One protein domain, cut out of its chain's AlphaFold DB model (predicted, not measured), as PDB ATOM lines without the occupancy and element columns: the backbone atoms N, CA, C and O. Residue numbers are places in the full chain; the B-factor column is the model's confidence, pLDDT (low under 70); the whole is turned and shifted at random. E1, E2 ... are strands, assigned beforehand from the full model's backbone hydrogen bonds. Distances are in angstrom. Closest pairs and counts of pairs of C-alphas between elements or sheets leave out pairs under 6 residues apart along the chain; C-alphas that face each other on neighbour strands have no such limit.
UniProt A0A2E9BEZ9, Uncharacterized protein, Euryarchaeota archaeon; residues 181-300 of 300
ATOM      1  N   ASN A 181     135.121 150.468 186.889       77.94
ATOM      2  CA  ASN A 181     136.076 149.368 186.833       77.94
ATOM      3  C   ASN A 181     136.512 149.095 185.393       77.94
ATOM      4  O   ASN A 181     135.724 149.193 184.454       77.94
ATOM      5  N   TYR A 182     137.764 148.682 185.236       83.75
ATOM      6  CA  TYR A 182     138.323 148.213 183.975       83.75
ATOM      7  C   TYR A 182     138.957 146.838 184.166       83.75
ATOM      8  O   TYR A 182     139.274 146.418 185.282       83.75
ATOM      9  N   VAL A 183     139.166 146.151 183.053       87.75
ATOM     10  CA  VAL A 183     139.836 144.862 182.981       87.75
ATOM     11  C   VAL A 183     141.019 145.003 182.036       87.75
ATOM     12  O   VAL A 183     140.870 145.472 180.912       87.75
ATOM     13  N   ALA A 184     142.200 144.592 182.494       90.62
ATOM     14  CA  ALA A 184     143.403 144.515 181.677       90.62
ATOM     15  C   ALA A 184     143.789 143.049 181.440       90.62
ATOM     16  O   ALA A 184     143.796 142.238 182.372       90.62
ATOM     17  N   THR A 185     144.110 142.695 180.197       92.44
ATOM     18  CA  THR A 185     144.442 141.323 179.790       92.44
ATOM     19  C   THR A 185     145.615 141.282 178.825       92.44
ATOM     20  O   THR A 185     145.791 142.188 178.019       92.44
ATOM     21  N   ASP A 186     146.377 140.191 178.872       94.62
ATOM     22  CA  ASP A 186     147.428 139.870 177.898       94.62
ATOM     23  C   ASP A 186     146.918 139.984 176.453       94.62
ATOM     24  O   ASP A 186     145.816 139.517 176.135       94.62
ATOM     25  N   HIS A 187     147.715 140.603 175.582       94.12
ATOM     26  CA  HIS A 187     147.410 140.638 174.159       94.12
ATOM     27  C   HIS A 187     147.685 139.259 173.533       94.12
ATOM     28  O   HIS A 187     148.516 138.488 173.994       94.12
ATOM     29  N   ALA A 188     146.991 138.910 172.446       91.94
ATOM     30  CA  ALA A 188     147.141 137.589 171.819       91.94
ATOM     31  C   ALA A 188     148.470 137.391 171.057       91.94
ATOM     32  O   ALA A 188     148.775 136.274 170.622       91.94
ATOM     33  N   ASP A 189     149.220 138.472 170.847       91.56
ATOM     34  CA  ASP A 189     150.522 138.437 170.184       91.56
ATOM     35  C   ASP A 189     151.592 138.024 171.189       91.56
ATOM     36  O   ASP A 189     151.515 138.367 172.358       91.56
ATOM     37  N   THR A 190     152.604 137.298 170.725       90.62
ATOM     38  CA  THR A 190     153.737 136.927 171.577       90.62
ATOM     39  C   THR A 190     154.743 138.062 171.626       90.62
ATOM     40  O   THR A 190     155.165 138.531 170.563       90.62
ATOM     41  N   VAL A 191     155.196 138.431 172.823       93.19
ATOM     42  CA  VAL A 191     156.276 139.414 172.962       93.19
ATOM     43  C   VAL A 191     157.589 138.893 172.387       93.19
ATOM     44  O   VAL A 191     157.906 137.696 172.406       93.19
ATOM     45  N   THR A 192     158.379 139.801 171.832       92.75
ATOM     46  CA  THR A 192     159.645 139.486 171.186       92.75
ATOM     47  C   THR A 192     160.766 140.289 171.834       92.75
ATOM     48  O   THR A 192     160.566 141.038 172.770       92.75
ATOM     49  N   THR A 193     162.001 140.147 171.351       92.38
ATOM     50  CA  THR A 193     163.078 141.092 171.713       92.38
ATOM     51  C   THR A 193     163.006 142.366 170.859       92.38
ATOM     52  O   THR A 193     164.040 142.944 170.509       92.38
ATOM     53  N   GLY A 194     161.818 142.658 170.327       92.44
ATOM     54  CA  GLY A 194     161.519 143.820 169.517       92.44
ATOM     55  C   GLY A 194     161.324 145.037 170.407       92.44
ATOM     56  O   GLY A 194     161.687 145.041 171.571       92.44
ATOM     57  N   SER A 195     160.826 146.115 169.818       93.75
ATOM     58  CA  SER A 195     160.479 147.324 170.570       93.75
ATOM     59  C   SER A 195     159.164 147.918 170.067       93.75
ATOM     60  O   SER A 195     159.019 149.136 170.016       93.75
ATOM     61  N   ASN A 196     158.306 147.073 169.496       93.81
ATOM     62  CA  ASN A 196     156.996 147.431 168.944       93.81
ATOM     63  C   ASN A 196     156.031 146.248 169.125       93.81
ATOM     64  O   ASN A 196     155.253 145.941 168.218       93.81
ATOM     65  N   ASP A 197     156.161 145.521 170.235       94.62
ATOM     66  CA  ASP A 197     155.269 144.417 170.559       94.62
ATOM     67  C   ASP A 197     153.944 144.948 171.133       94.62
ATOM     68  O   ASP A 197     153.902 145.987 171.798       94.62
ATOM     69  N   ASN A 198     152.845 144.244 170.856       95.00
ATOM     70  CA  ASN A 198     151.564 144.493 171.513       95.00
ATOM     71  C   ASN A 198     151.591 143.793 172.872       95.00
ATOM     72  O   ASN A 198     151.820 142.589 172.928       95.00
ATOM     73  N   LEU A 199     151.377 144.546 173.946       95.19
ATOM     74  CA  LEU A 199     151.558 144.059 175.309       95.19
ATOM     75  C   LEU A 199     150.232 143.565 175.881       95.19
ATOM     76  O   LEU A 199     150.071 142.391 176.188       95.19
ATOM     77  N   MET A 200     149.251 144.456 175.999       94.38
ATOM     78  CA  MET A 200     147.983 144.151 176.657       94.38
ATOM     79  C   MET A 200     146.828 144.922 176.044       94.38
ATOM     80  O   MET A 200     147.016 145.933 175.365       94.38
ATOM     81  N   THR A 201     145.625 144.452 176.332       91.81
ATOM     82  CA  THR A 201     144.383 145.171 176.089       91.81
ATOM     83  C   THR A 201     143.766 145.605 177.404       91.81
ATOM     84  O   THR A 201     143.823 144.870 178.389       91.81
ATOM     85  N   ILE A 202     143.144 146.776 177.413       88.25
ATOM     86  CA  ILE A 202     142.338 147.263 178.522       88.25
ATOM     87  C   ILE A 202     140.930 147.536 177.991       88.25
ATOM     88  O   ILE A 202     140.774 148.138 176.930       88.25
ATOM     89  N   GLU A 203     139.918 147.082 178.722       84.69
ATOM     90  CA  GLU A 203     138.494 147.301 178.455       84.69
ATOM     91  C   GLU A 203     137.839 147.898 179.707       84.69
ATOM     92  O   GLU A 203     138.127 147.458 180.822       84.69
ATOM     93  N   ILE A 204     136.977 148.905 179.551       78.38
ATOM     94  CA  ILE A 204     136.145 149.379 180.662       78.38
ATOM     95  C   ILE A 204     134.992 148.383 180.826       78.38
ATOM     96  O   ILE A 204     134.191 148.226 179.912       78.38
ATOM     97  N   ASP A 205     134.928 147.705 181.974       71.50
ATOM     98  CA  ASP A 205     133.921 146.669 182.267       71.50
ATOM     99  C   ASP A 205     132.637 147.288 182.821       71.50
ATOM    100  O   ASP A 205     131.531 146.948 182.412       71.50
ATOM    101  N   VAL A 206     132.783 148.243 183.742       67.19
ATOM    102  CA  VAL A 206     131.658 149.014 184.269       67.19
ATOM    103  C   VAL A 206     132.062 150.469 184.324       67.19
ATOM    104  O   VAL A 206     133.013 150.825 185.021       67.19
ATOM    105  N   PHE A 207     131.320 151.314 183.620       64.44
ATOM    106  CA  PHE A 207     131.589 152.736 183.574       64.44
ATOM    107  C   PHE A 207     130.446 153.528 184.192       64.44
ATOM    108  O   PHE A 207     129.308 153.460 183.743       64.44
ATOM    109  N   PHE A 208     130.767 154.302 185.222       59.34
ATOM    110  CA  PHE A 208     129.850 155.279 185.809       59.34
ATOM    111  C   PHE A 208     130.380 156.712 185.628       59.34
ATOM    112  O   PHE A 208     129.910 157.645 186.280       59.34
ATOM    113  N   GLY A 209     131.382 156.887 184.761       52.25
ATOM    114  CA  GLY A 209     131.764 158.182 184.211       52.25
ATOM    115  C   GLY A 209     130.942 158.517 182.962       52.25
ATOM    116  O   GLY A 209     129.991 157.823 182.615       52.25
ATOM    117  N   GLU A 210     131.309 159.584 182.262       54.88
ATOM    118  CA  GLU A 210     130.597 160.045 181.063       54.88
ATOM    119  C   GLU A 210     131.253 159.574 179.770       54.88
ATOM    120  O   GLU A 210     132.474 159.667 179.632       54.88
ATOM    121  N   LEU A 211     130.450 159.073 178.831       43.50
ATOM    122  CA  LEU A 211     130.908 158.666 177.499       43.50
ATOM    123  C   LEU A 211     130.589 159.676 176.404       43.50
ATOM    124  O   LEU A 211     130.943 159.434 175.259       43.50
ATOM    125  N   ASP A 212     129.998 160.825 176.734       42.59
ATOM    126  CA  ASP A 212     129.769 161.897 175.763       42.59
ATOM    127  C   ASP A 212     130.740 163.051 176.020       42.59
ATOM    128  O   ASP A 212     130.481 164.002 176.758       42.59
ATOM    129  N   TRP A 213     131.933 162.931 175.440       45.50
ATOM    130  CA  TRP A 213     133.042 163.842 175.690       45.50
ATOM    131  C   TRP A 213     132.986 165.029 174.716       45.50
ATOM    132  O   TRP A 213     133.586 164.998 173.637       45.50
ATOM    133  N   TYR A 214     132.327 166.130 175.086       41.22
ATOM    134  CA  TYR A 214     132.369 167.333 174.249       41.22
ATOM    135  C   TYR A 214     133.521 168.297 174.597       41.22
ATOM    136  O   TYR A 214     133.411 169.186 175.435       41.22
ATOM    137  N   VAL A 215     134.638 168.114 173.883       40.00
ATOM    138  CA  VAL A 215     135.512 169.086 173.168       40.00
ATOM    139  C   VAL A 215     135.724 170.534 173.682       40.00
ATOM    140  O   VAL A 215     136.083 171.399 172.878       40.00
ATOM    141  N   SER A 216     135.551 170.882 174.958       35.97
ATOM    142  CA  SER A 216     135.713 172.292 175.370       35.97
ATOM    143  C   SER A 216     137.106 172.702 175.867       35.97
ATOM    144  O   SER A 216     137.418 173.889 175.783       35.97
ATOM    145  N   GLU A 217     138.009 171.790 176.256       40.66
ATOM    146  CA  GLU A 217     139.323 172.207 176.788       40.66
ATOM    147  C   GLU A 217     140.494 171.281 176.419       40.66
ATOM    148  O   GLU A 217     140.995 170.567 177.268       40.66
ATOM    149  N   GLY A 218     140.963 171.326 175.161       41.25
ATOM    150  CA  GLY A 218     142.373 171.214 174.699       41.25
ATOM    151  C   GLY A 218     143.377 170.169 175.244       41.25
ATOM    152  O   GLY A 218     144.507 170.153 174.758       41.25
ATOM    153  N   TYR A 219     143.024 169.318 176.202       50.41
ATOM    154  CA  TYR A 219     143.902 168.426 176.958       50.41
ATOM    155  C   TYR A 219     143.150 167.135 177.301       50.41
ATOM    156  O   TYR A 219     142.960 166.787 178.463       50.41
ATOM    157  N   TYR A 220     142.705 166.433 176.261       52.81
ATOM    158  CA  TYR A 220     142.144 165.090 176.372       52.81
ATOM    159  C   TYR A 220     143.218 164.072 176.005       52.81
ATOM    160  O   TYR A 220     143.969 164.270 175.045       52.81
ATOM    161  N   GLY A 221     143.299 162.990 176.767       58.38
ATOM    162  CA  GLY A 221     144.175 161.883 176.436       58.38
ATOM    163  C   GLY A 221     144.116 160.813 177.502       58.38
ATOM    164  O   GLY A 221     144.521 161.053 178.636       58.38
ATOM    165  N   PHE A 222     143.654 159.633 177.103       75.00
ATOM    166  CA  PHE A 222     143.876 158.432 177.882       75.00
ATOM    167  C   PHE A 222     145.384 158.197 178.017       75.00
ATOM    168  O   PHE A 222     146.132 158.196 177.026       75.00
ATOM    169  N   GLY A 223     145.824 158.053 179.260       84.69
ATOM    170  CA  GLY A 223     147.208 157.809 179.618       84.69
ATOM    171  C   GLY A 223     147.306 156.660 180.604       84.69
ATOM    172  O   GLY A 223     146.370 156.374 181.346       84.69
ATOM    173  N   LEU A 224     148.455 156.007 180.630       90.69
ATOM    174  CA  LEU A 224     148.677 154.850 181.480       90.69
ATOM    175  C   LEU A 224     150.084 154.903 182.058       90.69
ATOM    176  O   LEU A 224     151.056 154.877 181.305       90.69
ATOM    177  N   ASP A 225     150.188 154.942 183.382       93.44
ATOM    178  CA  ASP A 225     151.453 154.691 184.066       93.44
ATOM    179  C   ASP A 225     151.574 153.190 184.328       93.44
ATOM    180  O   ASP A 225     150.753 152.607 185.045       93.44
ATOM    181  N   ILE A 226     152.600 152.568 183.747       94.75
ATOM    182  CA  ILE A 226     152.923 151.159 183.972       94.75
ATOM    183  C   ILE A 226     154.309 151.001 184.570       94.75
ATOM    184  O   ILE A 226     155.219 151.802 184.338       94.75
ATOM    185  N   LYS A 227     154.497 149.899 185.286       94.81
ATOM    186  CA  LYS A 227     155.769 149.525 185.874       94.81
ATOM    187  C   LYS A 227     156.118 148.083 185.554       94.81
ATOM    188  O   LYS A 227     155.365 147.158 185.830       94.81
ATOM    189  N   VAL A 228     157.316 147.903 185.009       94.00
ATOM    190  CA  VAL A 228     157.873 146.601 184.628       94.00
ATOM    191  C   VAL A 228     159.281 146.516 185.190       94.00
ATOM    192  O   VAL A 228     160.095 147.413 184.980       94.00
ATOM    193  N   ASN A 229     159.597 145.466 185.953       90.88
ATOM    194  CA  ASN A 229     160.930 145.278 186.547       90.88
ATOM    195  C   ASN A 229     161.462 146.506 187.331       90.88
ATOM    196  O   ASN A 229     162.654 146.815 187.278       90.88
ATOM    197  N   ASN A 230     160.595 147.203 188.079       88.44
ATOM    198  CA  ASN A 230     160.897 148.464 188.786       88.44
ATOM    199  C   ASN A 230     161.248 149.672 187.891       88.44
ATOM    200  O   ASN A 230     161.702 150.694 188.411       88.44
ATOM    201  N   GLN A 231     161.026 149.587 186.583       94.62
ATOM    202  CA  GLN A 231     161.110 150.716 185.666       94.62
ATOM    203  C   GLN A 231     159.702 151.197 185.308       94.62
ATOM    204  O   GLN A 231     158.832 150.383 185.017       94.62
ATOM    205  N   GLN A 232     159.493 152.511 185.368       94.88
ATOM    206  CA  GLN A 232     158.229 153.157 185.020       94.88
ATOM    207  C   GLN A 232     158.227 153.574 183.551       94.88
ATOM    208  O   GLN A 232     159.253 154.037 183.043       94.88
ATOM    209  N   TYR A 233     157.069 153.442 182.914       95.31
ATOM    210  CA  TYR A 233     156.800 153.862 181.545       95.31
ATOM    211  C   TYR A 233     155.447 154.561 181.498       95.31
ATOM    212  O   TYR A 233     154.525 154.181 182.220       95.31
ATOM    213  N   TYR A 234     155.334 155.558 180.627       93.62
ATOM    214  CA  TYR A 234     154.073 156.246 180.379       93.62
ATOM    215  C   TYR A 234     153.569 155.917 178.978       93.62
ATOM    216  O   TYR A 234     154.248 156.210 177.990       93.62
ATOM    217  N   CYS A 235     152.370 155.356 178.871       91.50
ATOM    218  CA  CYS A 235     151.718 155.101 177.593       91.50
ATOM    219  C   CYS A 235     150.669 156.172 177.310       91.50
ATOM    220  O   CYS A 235     149.918 156.580 178.191       91.50
ATOM    221  N   SER A 236     150.599 156.616 176.060       88.12
ATOM    222  CA  SER A 236     149.501 157.444 175.555       88.12
ATOM    223  C   SER A 236     149.438 157.332 174.035       88.12
ATOM    224  O   SER A 236     150.359 156.810 173.410       88.12
ATOM    225  N   VAL A 237     148.405 157.891 173.406       82.44
ATOM    226  CA  VAL A 237     148.284 157.945 171.932       82.44
ATOM    227  C   VAL A 237     149.461 158.639 171.222       82.44
ATOM    228  O   VAL A 237     149.602 158.541 170.006       82.44
ATOM    229  N   SER A 238     150.305 159.370 171.958       83.25
ATOM    230  CA  SER A 238     151.446 160.118 171.413       83.25
ATOM    231  C   SER A 238     152.751 159.926 172.195       83.25
ATOM    232  O   SER A 238     153.731 160.625 171.923       83.25
ATOM    233  N   SER A 239     152.786 159.002 173.161       87.12
ATOM    234  CA  SER A 239     153.978 158.762 173.976       87.12
ATOM    235  C   SER A 239     155.072 158.042 173.183       87.12
ATOM    236  O   SER A 239     154.809 157.315 172.225       87.12
ATOM    237  N   THR A 240     156.321 158.269 173.584       88.56
ATOM    238  CA  THR A 240     157.518 157.653 172.998       88.56
ATOM    239  C   THR A 240     157.927 156.346 173.664       88.56
ATOM    240  O   THR A 240     158.823 155.692 173.151       88.56
ATOM    241  N   ASP A 241     157.340 155.995 174.807       90.75
ATOM    242  CA  ASP A 241     157.675 154.745 175.499       90.75
ATOM    243  C   ASP A 241     156.781 153.613 174.981       90.75
ATOM    244  O   ASP A 241     157.252 152.598 174.465       90.75
ATOM    245  N   CYS A 242     155.473 153.841 175.043       92.75
ATOM    246  CA  CYS A 242     154.430 152.945 174.564       92.75
ATOM    247  C   CYS A 242     153.269 153.758 173.989       92.75
ATOM    248  O   CYS A 242     152.983 154.868 174.440       92.75
ATOM    249  N   ILE A 243     152.599 153.205 172.984       92.12
ATOM    250  CA  ILE A 243     151.461 153.819 172.311       92.12
ATOM    251  C   ILE A 243     150.163 153.136 172.726       92.12
ATOM    252  O   ILE A 243     150.127 151.928 172.954       92.12
ATOM    253  N   ILE A 244     149.098 153.928 172.808       88.69
ATOM    254  CA  ILE A 244     147.742 153.421 172.990       88.69
ATOM    255  C   ILE A 244     146.980 153.580 171.681       88.69
ATOM    256  O   ILE A 244     147.020 154.645 171.063       88.69
ATOM    257  N   SER A 245     146.296 152.521 171.265       87.00
ATOM    258  CA  SER A 245     145.388 152.524 170.118       87.00
ATOM    259  C   SER A 245     144.031 151.965 170.525       87.00
ATOM    260  O   SER A 245     143.966 151.078 171.367       87.00
ATOM    261  N   PHE A 246     142.953 152.477 169.942       80.19
ATOM    262  CA  PHE A 246     141.590 152.055 170.259       80.19
ATOM    263  C   PHE A 246     141.005 151.248 169.103       80.19
ATOM    264  O   PHE A 246     141.281 151.534 167.938       80.19
ATOM    265  N   SER A 247     140.196 150.237 169.422       76.69
ATOM    266  CA  SER A 247     139.452 149.453 168.427       76.69
ATOM    267  C   SER A 247     138.195 150.159 167.889       76.69
ATOM    268  O   SER A 247     137.505 149.590 167.041       76.69
ATOM    269  N   GLY A 248     137.890 151.357 168.398       61.97
ATOM    270  CA  GLY A 248     136.783 152.224 167.995       61.97
ATOM    271  C   GLY A 248     136.903 152.795 166.585       61.97
ATOM    272  O   GLY A 248     137.987 152.853 166.006       61.97
ATOM    273  N   ASN A 249     135.770 153.201 166.009       46.31
ATOM    274  CA  ASN A 249     135.661 153.622 164.607       46.31
ATOM    275  C   ASN A 249     135.723 155.143 164.389       46.31
ATOM    276  O   ASN A 249     135.537 155.573 163.249       46.31
ATOM    277  N   ASP A 250     135.979 155.951 165.420       47.94
ATOM    278  CA  ASP A 250     135.941 157.404 165.274       47.94
ATOM    279  C   ASP A 250     137.329 158.045 165.161       47.94
ATOM    280  O   ASP A 250     138.154 158.063 166.067       47.94
ATOM    281  N   GLU A 251     137.573 158.628 163.982       40.31
ATOM    282  CA  GLU A 251     138.798 159.351 163.616       40.31
ATOM    283  C   GLU A 251     138.955 160.694 164.356       40.31
ATOM    284  O   GLU A 251     139.962 161.386 164.175       40.31
ATOM    285  N   TYR A 252     137.950 161.111 165.131       38.97
ATOM    286  CA  TYR A 252     137.799 162.510 165.516       38.97
ATOM    287  C   TYR A 252     138.296 162.857 166.918       38.97
ATOM    288  O   TYR A 252     138.741 163.992 167.107       38.97
ATOM    289  N   TYR A 253     138.318 161.921 167.870       42.56
ATOM    290  CA  TYR A 253     138.723 162.220 169.242       42.56
ATOM    291  C   TYR A 253     139.345 160.986 169.921       42.56
ATOM    292  O   TYR A 253     138.851 159.878 169.777       42.56
ATOM    293  N   ALA A 254     140.454 161.167 170.646       44.59
ATOM    294  CA  ALA A 254     141.139 160.116 171.411       44.59
ATOM    295  C   ALA A 254     140.389 159.800 172.719       44.59
ATOM    296  O   ALA A 254     140.912 160.036 173.812       44.59
ATOM    297  N   LEU A 255     139.138 159.372 172.591       54.41
ATOM    298  CA  LEU A 255     138.213 159.104 173.686       54.41
ATOM    299  C   LEU A 255     138.028 157.602 173.767       54.41
ATOM    300  O   LEU A 255     137.987 156.941 172.738       54.41
ATOM    301  N   TRP A 256     137.984 157.088 174.987       58.72
ATOM    302  CA  TRP A 256     137.769 155.674 175.227       58.72
ATOM    303  C   TRP A 256     136.301 155.468 175.587       58.72
ATOM    304  O   TRP A 256     135.852 155.981 176.616       58.72
ATOM    305  N   GLU A 257     135.566 154.766 174.729       57.25
ATOM    306  CA  GLU A 257     134.141 154.492 174.919       57.25
ATOM    307  C   GLU A 257     133.867 153.145 175.613       57.25
ATOM    308  O   GLU A 257     134.711 152.247 175.652       57.25
ATOM    309  N   GLU A 258     132.676 152.974 176.193       58.00
ATOM    310  CA  GLU A 258     132.252 151.671 176.724       58.00
ATOM    311  C   GLU A 258     132.181 150.654 175.583       58.00
ATOM    312  O   GLU A 258     131.619 150.918 174.518       58.00
ATOM    313  N   ASN A 259     132.730 149.463 175.826       61.53
ATOM    314  CA  ASN A 259     132.966 148.404 174.837       61.53
ATOM    315  C   ASN A 259     134.073 148.695 173.805       61.53
ATOM    316  O   ASN A 259     134.269 147.896 172.882       61.53
ATOM    317  N   GLU A 260     134.822 149.791 173.932       73.62
ATOM    318  CA  GLU A 260     136.071 149.941 173.193       73.62
ATOM    319  C   GLU A 260     137.230 149.269 173.924       73.62
ATOM    320  O   GLU A 260     137.339 149.285 175.151       73.62
ATOM    321  N   ILE A 261     138.144 148.703 173.139       82.81
ATOM    322  CA  ILE A 261     139.333 148.037 173.648       82.81
ATOM    323  C   ILE A 261     140.542 148.918 173.342       82.81
ATOM    324  O   ILE A 261     140.884 149.154 172.179       82.81
ATOM    325  N   ALA A 262     141.207 149.378 174.398       86.56
ATOM    326  CA  ALA A 262     142.485 150.062 174.315       86.56
ATOM    327  C   ALA A 262     143.609 149.022 174.216       86.56
ATOM    328  O   ALA A 262     143.825 148.236 175.132       86.56
ATOM    329  N   THR A 263     144.347 149.010 173.112       91.56
ATOM    330  CA  THR A 263     145.548 148.187 172.937       91.56
ATOM    331  C   THR A 263     146.786 149.002 173.280       91.56
ATOM    332  O   THR A 263     147.002 150.080 172.721       91.56
ATOM    333  N   ILE A 264     147.596 148.467 174.192       93.12
ATOM    334  CA  ILE A 264     148.861 149.044 174.640       93.12
ATOM    335  C   ILE A 264     150.001 148.324 173.930       93.12
ATOM    336  O   ILE A 264     150.145 147.105 174.054       93.12
ATOM    337  N   SER A 265     150.834 149.085 173.230       95.19
ATOM    338  CA  SER A 265     151.959 148.553 172.459       95.19
ATOM    339  C   SER A 265     153.232 149.326 172.766       95.19
ATOM    340  O   SER A 265     153.197 150.513 173.082       95.19
ATOM    341  N   GLU A 266     154.381 148.683 172.641       96.50
ATOM    342  CA  GLU A 266     155.676 149.360 172.692       96.50
ATOM    343  C   GLU A 266     155.834 150.361 171.538       96.50
ATOM    344  O   GLU A 266     155.301 150.157 170.445       96.50
ATOM    345  N   ASN A 267     156.592 151.443 171.753       95.19
ATOM    346  CA  ASN A 267     156.838 152.451 170.719       95.19
ATOM    347  C   ASN A 267     158.319 152.842 170.612       95.19
ATOM    348  O   ASN A 267     158.726 153.964 170.898       95.19
ATOM    349  N   GLY A 268     159.157 151.905 170.178       92.50
ATOM    350  CA  GLY A 268     160.602 152.108 170.065       92.50
ATOM    351  C   GLY A 268     161.381 151.832 171.354       92.50
ATOM    352  O   GLY A 268     162.608 151.972 171.355       92.50
ATOM    353  N   VAL A 269     160.700 151.399 172.418       93.81
ATOM    354  CA  VAL A 269     161.288 150.948 173.686       93.81
ATOM    355  C   VAL A 269     160.882 149.497 173.934       93.81
ATOM    356  O   VAL A 269     159.702 149.189 173.938       93.81
ATOM    357  N   ASP A 270     161.869 148.619 174.123       94.56
ATOM    358  CA  ASP A 270     161.669 147.225 174.550       94.56
ATOM    359  C   ASP A 270     161.329 147.229 176.051       94.56
ATOM    360  O   ASP A 270     162.193 147.479 176.902       94.56
ATOM    361  N   ILE A 271     160.041 147.079 176.349       94.69
ATOM    362  CA  ILE A 271     159.459 147.018 177.691       94.69
ATOM    363  C   ILE A 271     159.455 145.560 178.160       94.69
ATOM    364  O   ILE A 271     159.823 145.288 179.308       94.69
ATOM    365  N   CYS A 272     159.096 144.624 177.275       93.62
ATOM    366  CA  CYS A 272     159.033 143.198 177.575       93.62
ATOM    367  C   CYS A 272     159.732 142.345 176.512       93.62
ATOM    368  O   CYS A 272     159.112 141.841 175.588       93.62
ATOM    369  N   SER A 273     161.015 142.047 176.732       92.12
ATOM    370  CA  SER A 273     161.817 141.237 175.796       92.12
ATOM    371  C   SER A 273     161.499 139.727 175.809       92.12
ATOM    372  O   SER A 273     162.116 138.935 175.086       92.12
ATOM    373  N   ALA A 274     160.651 139.307 176.747       91.56
ATOM    374  CA  ALA A 274     160.157 137.962 177.026       91.56
ATOM    375  C   ALA A 274     158.979 138.092 178.009       91.56
ATOM    376  O   ALA A 274     158.715 139.199 178.483       91.56
ATOM    377  N   GLN A 275     158.349 136.965 178.373       93.38
ATOM    378  CA  GLN A 275     157.270 136.941 179.364       93.38
ATOM    379  C   GLN A 275     157.609 137.815 180.587       93.38
ATOM    380  O   GLN A 275     158.648 137.614 181.231       93.38
ATOM    381  N   CYS A 276     156.744 138.781 180.884       93.50
ATOM    382  CA  CYS A 276     156.957 139.814 181.896       93.50
ATOM    383  C   CYS A 276     155.677 140.050 182.710       93.50
ATOM    384  O   CYS A 276     154.580 139.724 182.261       93.50
ATOM    385  N   ASP A 277     155.834 140.647 183.890       94.44
ATOM    386  CA  ASP A 277     154.717 141.131 184.700       94.44
ATOM    387  C   ASP A 277     154.654 142.659 184.566       94.44
ATOM    388  O   ASP A 277     155.646 143.349 184.836       94.44
ATOM    389  N   ILE A 278     153.503 143.178 184.137       94.44
ATOM    390  CA  ILE A 278     153.229 144.615 184.058       94.44
ATOM    391  C   ILE A 278     152.299 145.007 185.205       94.44
ATOM    392  O   ILE A 278     151.156 144.565 185.252       94.44
ATOM    393  N   GLU A 279     152.775 145.872 186.100       94.75
ATOM    394  CA  GLU A 279     151.952 146.538 187.113       94.75
ATOM    395  C   GLU A 279     151.368 147.812 186.498       94.75
ATOM    396  O   GLU A 279     152.110 148.676 186.029       94.75
ATOM    397  N   ILE A 280     150.044 147.952 186.510       93.12
ATOM    398  CA  ILE A 280     149.403 149.221 186.164       93.12
ATOM    399  C   ILE A 280     149.350 150.077 187.428       93.12
ATOM    400  O   ILE A 280     148.694 149.700 188.395       93.12
ATOM    401  N   GLU A 281     150.027 151.225 187.435       92.31
ATOM    402  CA  GLU A 281     150.067 152.117 188.599       92.31
ATOM    403  C   GLU A 281     148.876 153.081 188.603       92.31
ATOM    404  O   GLU A 281     148.275 153.324 189.654       92.31
ATOM    405  N   THR A 282     148.510 153.646 187.448       89.69
ATOM    406  CA  THR A 282     147.397 154.603 187.321       89.69
ATOM    407  C   THR A 282     146.891 154.674 185.879       89.69
ATOM    408  O   THR A 282     147.689 154.706 184.942       89.69
ATOM    409  N   LEU A 283     145.564 154.741 185.708       87.00
ATOM    410  CA  LEU A 283     144.921 155.082 184.436       87.00
ATOM    411  C   LEU A 283     144.472 156.534 184.499       87.00
ATOM    412  O   LEU A 283     143.690 156.914 185.370       87.00
ATOM    413  N   HIS A 284     144.945 157.329 183.552       82.62
ATOM    414  CA  HIS A 284     144.576 158.726 183.389       82.62
ATOM    415  C   HIS A 284     143.428 158.805 182.394       82.62
ATOM    416  O   HIS A 284     143.607 158.472 181.223       82.62
ATOM    417  N   MET A 285     142.263 159.248 182.859       74.06
ATOM    418  CA  MET A 285     141.096 159.478 182.005       74.06
ATOM    419  C   MET A 285     141.059 160.948 181.561       74.06
ATOM    420  O   MET A 285     140.915 161.245 180.375       74.06
ATOM    421  N   ARG A 286     141.262 161.875 182.513       66.69
ATOM    422  CA  ARG A 286     141.420 163.330 182.310       66.69
ATOM    423  C   ARG A 286     142.488 163.868 183.270       66.69
ATOM    424  O   ARG A 286     142.927 163.163 184.170       66.69
ATOM    425  N   VAL A 287     142.885 165.137 183.126       60.53
ATOM    426  CA  VAL A 287     143.866 165.783 184.035       60.53
ATOM    427  C   VAL A 287     143.453 165.680 185.509       60.53
ATOM    428  O   VAL A 287     144.314 165.598 186.384       60.53
ATOM    429  N   GLU A 288     142.149 165.692 185.784       61.62
ATOM    430  CA  GLU A 288     141.598 165.657 187.143       61.62
ATOM    431  C   GLU A 288     141.042 164.280 187.538       61.62
ATOM    432  O   GLU A 288     140.839 164.035 188.728       61.62
ATOM    433  N   ASP A 289     140.885 163.365 186.575       70.00
ATOM    434  CA  ASP A 289     140.202 162.085 186.758       70.00
ATOM    435  C   ASP A 289     141.127 160.908 186.461       70.00
ATOM    436  O   ASP A 289     141.629 160.735 185.345       70.00
ATOM    437  N   TYR A 290     141.299 160.057 187.467       77.69
ATOM    438  CA  TYR A 290     142.125 158.862 187.394       77.69
ATOM    439  C   TYR A 290     141.381 157.659 187.964       77.69
ATOM    440  O   TYR A 290     140.643 157.773 188.948       77.69
ATOM    441  N   LEU A 291     141.610 156.498 187.354       79.56
ATOM    442  CA  LEU A 291     141.233 155.217 187.933       79.56
ATOM    443  C   LEU A 291     142.462 154.605 188.611       79.56
ATOM    444  O   LEU A 291     143.581 154.711 188.087       79.56
ATOM    445  N   PRO A 292     142.284 153.977 189.785       83.06
ATOM    446  CA  PRO A 292     143.388 153.329 190.467       83.06
ATOM    447  C   PRO A 292     144.004 152.238 189.583       83.06
ATOM    448  O   PRO A 292     143.317 151.533 188.841       83.06
ATOM    449  N   GLY A 293     145.321 152.084 189.683       80.75
ATOM    450  CA  GLY A 293     146.020 150.946 189.108       80.75
ATOM    451  C   GLY A 293     145.530 149.623 189.697       80.75
ATOM    452  O   GLY A 293     145.228 149.533 190.890       80.75
ATOM    453  N   THR A 294     145.416 148.594 188.863       72.12
ATOM    454  CA  THR A 294     144.948 147.271 189.267       72.12
ATOM    455  C   THR A 294     145.715 146.189 188.517       72.12
ATOM    456  O   THR A 294     145.944 146.290 187.314       72.12
ATOM    457  N   THR A 295     146.052 145.124 189.255       66.06
ATOM    458  CA  THR A 295     146.655 143.855 188.799       66.06
ATOM    459  C   THR A 295     148.051 143.903 188.163       66.06
ATOM    460  O   THR A 295     148.409 144.818 187.433       66.06
ATOM    461  N   ASP A 296     148.821 142.841 188.430       78.75
ATOM    462  CA  ASP A 296     149.939 142.439 187.579       78.75
ATOM    463  C   ASP A 296     149.347 141.700 186.369       78.75
ATOM    464  O   ASP A 296     148.734 140.635 186.525       78.75
ATOM    465  N   VAL A 297     149.493 142.263 185.173       86.19
ATOM    466  CA  VAL A 297     149.136 141.590 183.921       86.19
ATOM    467  C   VAL A 297     150.346 140.775 183.473       86.19
ATOM    468  O   VAL A 297     151.425 141.325 183.254       86.19
ATOM    469  N   ILE A 298     150.175 139.456 183.361       89.88
ATOM    470  CA  ILE A 298     151.225 138.561 182.859       89.88
ATOM    471  C   ILE A 298     151.172 138.584 181.334       89.88
ATOM    472  O   ILE A 298     150.200 138.094 180.762       89.88
ATOM    473  N   ILE A 299     152.223 139.104 180.707       90.25
ATOM    474  CA  ILE A 299     152.348 139.219 179.249       90.25
ATOM    475  C   ILE A 299     153.164 138.051 178.715       90.25
ATOM    476  O   ILE A 299     154.226 137.784 179.285       90.25
ATOM    477  N   ASN A 300     152.698 137.356 177.670       87.12
ATOM    478  CA  ASN A 300     153.308 136.100 177.186       87.12
ATOM    479  C   ASN A 300     154.147 136.199 175.906       87.12
ATOM    480  O   ASN A 300     153.794 136.930 174.958       87.12
TER     481      ASN A 300
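What this domain is: This is residues 181 to 300 of the 300 residues of an uncharacterized protein of Euryarchaeota archaeon (UniProt A0A2E9BEZ9). This is a flattened barrel of strands, nearly closed: E1, E2, E5 and E6 make one wall, E3, E4 and E7 with the short E8 and E9 the other, joined through E4 and E5, with E9 coming near E1. The long loop of residues 207 to 222 extends it at one end. The 120 printed residues hold nine named strands, E1 to E9 in order, and no named helix; the class is all strand, though only 54 residues are in named elements. The strongly twisted, branched sheet is mixed; the whole is compact, with a radius of gyration of the C-alphas of 13.8 A, and spans 41 by 24 by 24 A.

How they stand to each other: E1, residues 181 to 186, forms an antiparallel hairpin with E2, residues 198 to 206; N 183 and O 203 are 2.8 A apart. On the other side of E2 is E6, residues 261 to 266, antiparallel, with N 202 and O 262 at 2.8 A. E5, residues 242 to 246, forms a hairpin with E6, N 243 to O 265 being 2.8 A. E4, residues 231 to 236, is parallel to E5, with N 244 and O 236 at 3.2 A. E3, residues 223 to 228, forms a hairpin with E4, N 226 to O 233 being 2.9 A. E7, residues 276 to 284, is antiparallel to E3, with N 279 and O 227 at 2.9 A, and bends by 57 degrees at residue 281. On its other side are two antiparallel neighbours: E8, residues 290 to 292, with N 291 and O 283 at 2.9 A, and E9, residues 296 to 299, with N 297 and O 278 at 2.8 A. The closest C-alphas of E1 and E9, Asp 186 and Ile 299, are 5.1 A apart.

Where its parts are: E1 begins at C-alpha 181, (136.076, 149.368, 186.833). E2 is 24.1 A long and E7 22.7 A. E9 ends at C-alpha 299, (152.348, 139.219, 179.249).

The domain as a whole: The C-alphas farthest apart, Ser 216 and Ala 274, are 42.2 A apart. The printed part has no cut. The links E1 to E2, E2 to E3 and E5 to E6 are long. The pLDDT is under 70 at residues 206 to 221, 248 to 259, 286 to 288 and 295.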